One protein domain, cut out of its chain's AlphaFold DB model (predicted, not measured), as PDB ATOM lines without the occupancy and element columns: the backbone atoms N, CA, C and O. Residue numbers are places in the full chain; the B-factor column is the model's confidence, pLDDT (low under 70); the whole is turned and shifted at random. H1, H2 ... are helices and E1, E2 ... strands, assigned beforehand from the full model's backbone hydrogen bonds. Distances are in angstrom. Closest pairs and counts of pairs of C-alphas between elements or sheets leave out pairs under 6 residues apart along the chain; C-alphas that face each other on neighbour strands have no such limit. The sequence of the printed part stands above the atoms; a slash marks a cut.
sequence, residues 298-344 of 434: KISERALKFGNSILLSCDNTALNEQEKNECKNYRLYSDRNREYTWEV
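This is residues 298 to 344 of the 434 residues of an uncharacterized protein of Parcubacteria group bacterium Gr01-1014_17 (UniProt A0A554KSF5). What is the main picture? A very short pair of parallel strands, E1 and E2, lies beside two helices, H1 and H2, which pack on each other, and a long loop of residues 309 to 320 joins the helices. What is it made of? The printed part has 47 residues, with two named helices and two named strands in the order E1, H1, H2, E2; the class is mixed, helices and strands, and the sheet has the order E1, E2, all parallel. How large is it? It is compact, with a radius of gyration of the C-alphas of 9.8 A and spans of 29 by 21 by 13 A.

Where are the strands? E1 holds residues 298 to 300 and begins with C-alpha 298 at (-11.136, -22.470, 1.951). E2 holds residues 342 to 344 and ends with C-alpha 344 at (-6.574, -26.105, 1.201). Where are the helices? H2, the longest helix, holds residues 321 to 334 and measures 20.1 A from first to last C-alpha, beginning with C-alpha 321 at (-20.290, -31.558, 10.215). H1 holds residues 301 to 308 and measures 10.7 A.

How do the strands pair? E1 and E2 are parallel neighbours, with 47 degrees between their directions. The C-alphas of Lys 298 and Glu 343 face each other at 4.9 A, and N 299 and O 343 are within hydrogen-bond range at 3.0 A. How near are the helices to the strands? The closest C-alphas of E1 and H2 are those of Ile 299 and Glu 326, at 6.1 A. The closest of H1 and E2 are those of Glu 301 and Val 344, at 5.7 A. How do the helices stand to each other? H1 and H2 touch, with the C-alphas of Ala 303 and Cys 327 closest at 4.7 A, and run the same way at a steep tilt of 41 degrees. In both, every O i to N i+4 pair is within hydrogen-bond range. What do the four elements form? E1, H1, H2 and E2 make a strand-helix-strand unit, two parallel neighbour strands with helices between them along the chain, and its crossover is right-handed.

How far does it reach? The two C-alphas farthest apart are those of Thr 317 and Glu 339, at 28.7 A. How is it linked? The printed part has no cut; the link from H1 to H2 is long with 12 residues, that from H2 to E2 is short with 7, and that from E1 to H1 is tight. Where is confidence low? The mean pLDDT of the printed part is 83.5, and residues 336 to 341 are under 70.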
ATOM      1  N   LYS A 298     -11.863 -21.637   1.005       82.75
ATOM      2  CA  LYS A 298     -11.136 -22.470   1.951       82.75
ATOM      3  C   LYS A 298     -11.872 -23.795   2.103       82.75
ATOM      4  O   LYS A 298     -13.048 -23.803   2.455       82.75
ATOM      5  N   ILE A 299     -11.182 -24.895   1.833       89.12
ATOM      6  CA  ILE A 299     -11.687 -26.254   2.040       89.12
ATOM      7  C   ILE A 299     -10.661 -27.061   2.821       89.12
ATOM      8  O   ILE A 299      -9.461 -26.959   2.574       89.12
ATOM      9  N   SER A 300     -11.117 -27.856   3.777       91.94
ATOM     10  CA  SER A 300     -10.237 -28.805   4.453       91.94
ATOM     11  C   SER A 300      -9.734 -29.867   3.468       91.94
ATOM     12  O   SER A 300     -10.449 -30.302   2.560       91.94
ATOM     13  N   GLU A 301      -8.498 -30.338   3.652       90.81
ATOM     14  CA  GLU A 301      -7.916 -31.367   2.777       90.81
ATOM     15  C   GLU A 301      -8.769 -32.648   2.757       90.81
ATOM     16  O   GLU A 301      -8.941 -33.288   1.713       90.81
ATOM     17  N   ARG A 302      -9.359 -32.999   3.908       91.19
ATOM     18  CA  ARG A 302     -10.294 -34.122   4.036       91.19
ATOM     19  C   ARG A 302     -11.544 -33.908   3.190       91.19
ATOM     20  O   ARG A 302     -11.846 -34.769   2.366       91.19
ATOM     21  N   ALA A 303     -12.235 -32.775   3.323       89.56
ATOM     22  CA  ALA A 303     -13.431 -32.507   2.525       89.56
ATOM     23  C   ALA A 303     -13.137 -32.513   1.014       89.56
ATOM     24  O   ALA A 303     -13.914 -33.080   0.246       89.56
ATOM     25  N   LEU A 304     -11.989 -31.971   0.585       90.12
ATOM     26  CA  LEU A 304     -11.576 -31.967  -0.821       90.12
ATOM     27  C   LEU A 304     -11.342 -33.386  -1.372       90.12
ATOM     28  O   LEU A 304     -11.793 -33.704  -2.474       90.12
ATOM     29  N   LYS A 305     -10.665 -34.261  -0.612       89.25
ATOM     30  CA  LYS A 305     -10.447 -35.669  -1.004       89.25
ATOM     31  C   LYS A 305     -11.765 -36.424  -1.178       89.25
ATOM     32  O   LYS A 305     -11.913 -37.183  -2.135       89.25
ATOM     33  N   PHE A 306     -12.725 -36.199  -0.283       90.69
ATOM     34  CA  PHE A 306     -14.056 -36.797  -0.387       90.69
ATOM     35  C   PHE A 306     -14.850 -36.232  -1.568       90.69
ATOM     36  O   PHE A 306     -15.428 -37.004  -2.327       90.69
ATOM     37  N   GLY A 307     -14.820 -34.913  -1.774       87.31
ATOM     38  CA  GLY A 307     -15.513 -34.252  -2.878       87.31
ATOM     39  C   GLY A 307     -15.043 -34.718  -4.260       87.31
ATOM     40  O   GLY A 307     -15.875 -34.924  -5.142       87.31
ATOM     41  N   ASN A 308     -13.735 -34.951  -4.423       86.81
ATOM     42  CA  ASN A 308     -13.124 -35.447  -5.664       86.81
ATOM     43  C   ASN A 308     -13.333 -36.941  -5.923       86.81
ATOM     44  O   ASN A 308     -13.220 -37.399  -7.060       86.81
ATOM     45  N   SER A 309     -13.608 -37.727  -4.885       87.50
ATOM     46  CA  SER A 309     -13.823 -39.156  -5.055       87.50
ATOM     47  C   SER A 309     -15.246 -39.419  -5.539       87.50
ATOM     48  O   SER A 309     -16.222 -39.137  -4.845       87.50
ATOM     49  N   ILE A 310     -15.376 -40.021  -6.724       78.19
ATOM     50  CA  ILE A 310     -16.674 -40.459  -7.266       78.19
ATOM     51  C   ILE A 310     -17.329 -41.497  -6.337       78.19
ATOM     52  O   ILE A 310     -18.550 -41.531  -6.204       78.19
ATOM     53  N   LEU A 311     -16.515 -42.305  -5.649       81.62
ATOM     54  CA  LEU A 311     -16.966 -43.435  -4.834       81.62
ATOM     55  C   LEU A 311     -17.307 -43.070  -3.384       81.62
ATOM     56  O   LEU A 311     -17.894 -43.890  -2.681       81.62
ATOM     57  N   LEU A 312     -16.937 -41.876  -2.911       82.31
ATOM     58  CA  LEU A 312     -17.170 -41.475  -1.525       82.31
ATOM     59  C   LEU A 312     -18.319 -40.467  -1.432       82.31
ATOM     60  O   LEU A 312     -18.392 -39.500  -2.187       82.31
ATOM     61  N   SER A 313     -19.231 -40.708  -0.488       89.19
ATOM     62  CA  SER A 313     -20.317 -39.779  -0.161       89.19
ATOM     63  C   SER A 313     -19.821 -38.678   0.779       89.19
ATOM     64  O   SER A 313     -19.075 -38.961   1.717       89.19
ATOM     65  N   CYS A 314     -20.293 -37.443   0.583       90.25
ATOM     66  CA  CYS A 314     -20.078 -36.344   1.531       90.25
ATOM     67  C   CYS A 314     -20.788 -36.556   2.882       90.25
ATOM     68  O   CYS A 314     -20.547 -35.790   3.805       90.25
ATOM     69  N   ASP A 315     -21.638 -37.580   3.024       90.88
ATOM     70  CA  ASP A 315     -22.264 -37.964   4.299       90.88
ATOM     71  C   ASP A 315     -21.444 -39.019   5.076       90.88
ATOM     72  O   ASP A 315     -21.962 -39.688   5.971       90.88
ATOM     73  N   ASN A 316     -20.160 -39.202   4.744       92.81
ATOM     74  CA  ASN A 316     -19.295 -40.162   5.427       92.81
ATOM     75  C   ASN A 316     -19.105 -39.802   6.913       92.81
ATOM     76  O   ASN A 316     -18.860 -38.648   7.264       92.81
ATOM     77  N   THR A 317     -19.176 -40.806   7.790       93.31
ATOM     78  CA  THR A 317     -19.014 -40.645   9.245       93.31
ATOM     79  C   THR A 317     -17.602 -40.232   9.666       93.31
ATOM     80  O   THR A 317     -17.427 -39.766  10.787       93.31
ATOM     81  N   ALA A 318     -16.606 -40.368   8.784       90.94
ATOM     82  CA  ALA A 318     -15.241 -39.896   8.998       90.94
ATOM     83  C   ALA A 318     -15.083 -38.368   8.865       90.94
ATOM     84  O   ALA A 318     -14.035 -37.846   9.239       90.94
ATOM     85  N   LEU A 319     -16.089 -37.666   8.329       89.75
ATOM     86  CA  LEU A 319     -16.114 -36.206   8.234       89.75
ATOM     87  C   LEU A 319     -16.896 -35.608   9.407       89.75
ATOM     88  O   LEU A 319     -17.984 -36.084   9.752       89.75
ATOM     89  N   ASN A 320     -16.382 -34.524   9.984       93.50
ATOM     90  CA  ASN A 320     -17.166 -33.706  10.910       93.50
ATOM     91  C   ASN A 320     -18.203 -32.850  10.149       93.50
ATOM     92  O   ASN A 320     -18.159 -32.730   8.927       93.50
ATOM     93  N   GLU A 321     -19.160 -32.249  10.857       92.31
ATOM     94  CA  GLU A 321     -20.290 -31.558  10.215       92.31
ATOM     95  C   GLU A 321     -19.874 -30.355   9.349       92.31
ATOM     96  O   GLU A 321     -20.485 -30.091   8.311       92.31
ATOM     97  N   GLN A 322     -18.795 -29.660   9.723       91.56
ATOM     98  CA  GLN A 322     -18.224 -28.592   8.905       91.56
ATOM     99  C   GLN A 322     -17.632 -29.158   7.606       91.56
ATOM    100  O   GLN A 322     -17.950 -28.668   6.523       91.56
ATOM    101  N   GLU A 323     -16.846 -30.232   7.690       92.50
ATOM    102  CA  GLU A 323     -16.233 -30.889   6.526       92.50
ATOM    103  C   GLU A 323     -17.281 -31.482   5.570       92.50
ATOM    104  O   GLU A 323     -17.110 -31.436   4.349       92.50
ATOM    105  N   LYS A 324     -18.407 -31.992   6.091       91.75
ATOM    106  CA  LYS A 324     -19.532 -32.451   5.256       91.75
ATOM    107  C   LYS A 324     -20.137 -31.308   4.445       91.75
ATOM    108  O   LYS A 324     -20.409 -31.477   3.255       91.75
ATOM    109  N   ASN A 325     -20.331 -30.144   5.064       86.19
ATOM    110  CA  ASN A 325     -20.848 -28.957   4.380       86.19
ATOM    111  C   ASN A 325     -19.857 -28.430   3.332       86.19
ATOM    112  O   ASN A 325     -20.261 -28.104   2.215       86.19
ATOM    113  N   GLU A 326     -18.560 -28.418   3.646       89.94
ATOM    114  CA  GLU A 326     -17.500 -28.074   2.692       89.94
ATOM    115  C   GLU A 326     -17.473 -29.030   1.487       89.94
ATOM    116  O   GLU A 326     -17.444 -28.573   0.344       89.94
ATOM    117  N   CYS A 327     -17.575 -30.345   1.718       90.88
ATOM    118  CA  CYS A 327     -17.636 -31.365   0.663       90.88
ATOM    119  C   CYS A 327     -18.862 -31.184  -0.251       90.88
ATOM    120  O   CYS A 327     -18.744 -31.238  -1.479       90.88
ATOM    121  N   LYS A 328     -20.044 -30.928   0.332       88.75
ATOM    122  CA  LYS A 328     -21.287 -30.688  -0.422       88.75
ATOM    123  C   LYS A 328     -21.184 -29.438  -1.295       88.75
ATOM    124  O   LYS A 328     -21.566 -29.480  -2.465       88.75
ATOM    125  N   ASN A 329     -20.622 -28.359  -0.753       82.12
ATOM    126  CA  ASN A 329     -20.367 -27.137  -1.512       82.12
ATOM    127  C   ASN A 329     -19.380 -27.390  -2.658       82.12
ATOM    128  O   ASN A 329     -19.656 -26.987  -3.785       82.12
ATOM    129  N   TYR A 330     -18.282 -28.112  -2.407       85.56
ATOM    130  CA  TYR A 330     -17.309 -28.467  -3.442       85.56
ATOM    131  C   TYR A 330     -17.954 -29.182  -4.633       85.56
ATOM    132  O   TYR A 330     -17.821 -28.712  -5.764       85.56
ATOM    133  N   ARG A 331     -18.706 -30.268  -4.391       82.12
ATOM    134  CA  ARG A 331     -19.376 -31.019  -5.468       82.12
ATOM    135  C   ARG A 331     -20.343 -30.147  -6.263       82.12
ATOM    136  O   ARG A 331     -20.276 -30.124  -7.487       82.12
ATOM    137  N   LEU A 332     -21.179 -29.363  -5.577       77.88
ATOM    138  CA  LEU A 332     -22.153 -28.482  -6.227       77.88
ATOM    139  C   LEU A 332     -21.499 -27.490  -7.203       77.88
ATOM    140  O   LEU A 332     -22.079 -27.179  -8.244       77.88
ATOM    141  N   TYR A 333     -20.320 -26.968  -6.857       73.19
ATOM    142  CA  TYR A 333     -19.603 -26.000  -7.686       73.19
ATOM    143  C   TYR A 333     -18.732 -26.655  -8.765       73.19
ATOM    144  O   TYR A 333     -18.706 -26.144  -9.886       73.19
ATOM    145  N   SER A 334     -18.084 -27.783  -8.459       74.62
ATOM    146  CA  SER A 334     -17.285 -28.565  -9.412       74.62
ATOM    147  C   SER A 334     -18.143 -29.105 -10.561       74.62
ATOM    148  O   SER A 334     -17.786 -28.944 -11.725       74.62
ATOM    149  N   ASP A 335     -19.326 -29.653 -10.260       72.06
ATOM    150  CA  ASP A 335     -20.228 -30.236 -11.268       72.06
ATOM    151  C   ASP A 335     -20.815 -29.187 -12.229       72.06
ATOM    152  O   ASP A 335     -21.293 -29.510 -13.315       72.06
ATOM    153  N   ARG A 336     -20.769 -27.903 -11.853       66.75
ATOM    154  CA  ARG A 336     -21.238 -26.781 -12.681       66.75
ATOM    155  C   ARG A 336     -20.161 -26.212 -13.607       66.75
ATOM    156  O   ARG A 336     -20.389 -25.152 -14.188       66.75
ATOM    157  N   ASN A 337     -19.017 -26.888 -13.755       56.12
ATOM    158  CA  ASN A 337     -17.928 -26.494 -14.657       56.12
ATOM    159  C   ASN A 337     -17.378 -25.080 -14.384       56.12
ATOM    160  O   ASN A 337     -16.990 -24.348 -15.295       56.12
ATOM    161  N   ARG A 338     -17.377 -24.657 -13.117       60.44
ATOM    162  CA  ARG A 338     -16.845 -23.351 -12.724       60.44
ATOM    163  C   ARG A 338     -15.407 -23.503 -12.238       60.44
ATOM    164  O   ARG A 338     -15.150 -24.268 -11.312       60.44
ATOM    165  N   GLU A 339     -14.491 -22.731 -12.816       56.09
ATOM    166  CA  GLU A 339     -13.114 -22.599 -12.329       56.09
ATOM    167  C   GLU A 339     -13.097 -21.816 -11.009       56.09
ATOM    168  O   GLU A 339     -12.898 -20.601 -10.975       56.09
ATOM    169  N   TYR A 340     -13.359 -22.510  -9.903       66.31
ATOM    170  CA  TYR A 340     -13.045 -22.007  -8.572       66.31
ATOM    171  C   TYR A 340     -11.657 -22.494  -8.176       66.31
ATOM    172  O   TYR A 340     -11.374 -23.691  -8.215       66.31
ATOM    173  N   THR A 341     -10.803 -21.572  -7.742       66.00
ATOM    174  CA  THR A 341      -9.609 -21.930  -6.983       66.00
ATOM    175  C   THR A 341     -10.028 -22.272  -5.554       66.00
ATOM    176  O   THR A 341     -10.758 -21.525  -4.903       66.00
ATOM    177  N   TRP A 342      -9.595 -23.434  -5.073       79.62
ATOM    178  CA  TRP A 342      -9.805 -23.876  -3.698       79.62
ATOM    179  C   TRP A 342      -8.473 -23.802  -2.962       79.62
ATOM    180  O   TRP A 342      -7.480 -24.368  -3.417       79.62
ATOM    181  N   GLU A 343      -8.444 -23.095  -1.839       80.06
ATOM    182  CA  GLU A 343      -7.284 -23.062  -0.956       80.06
ATOM    183  C   GLU A 343      -7.479 -24.127   0.115       80.06
ATOM    184  O   GLU A 343      -8.415 -24.064   0.918       80.06
ATOM    185  N   VAL A 344      -6.598 -25.125   0.120       83.62
ATOM    186  CA  VAL A 344      -6.574 -26.105   1.201       83.62
ATOM    187  C   VAL A 344      -6.016 -25.421   2.436       83.62
ATOM    188  O   VAL A 344      -4.905 -24.891   2.405       83.62
TER     189      VAL A 344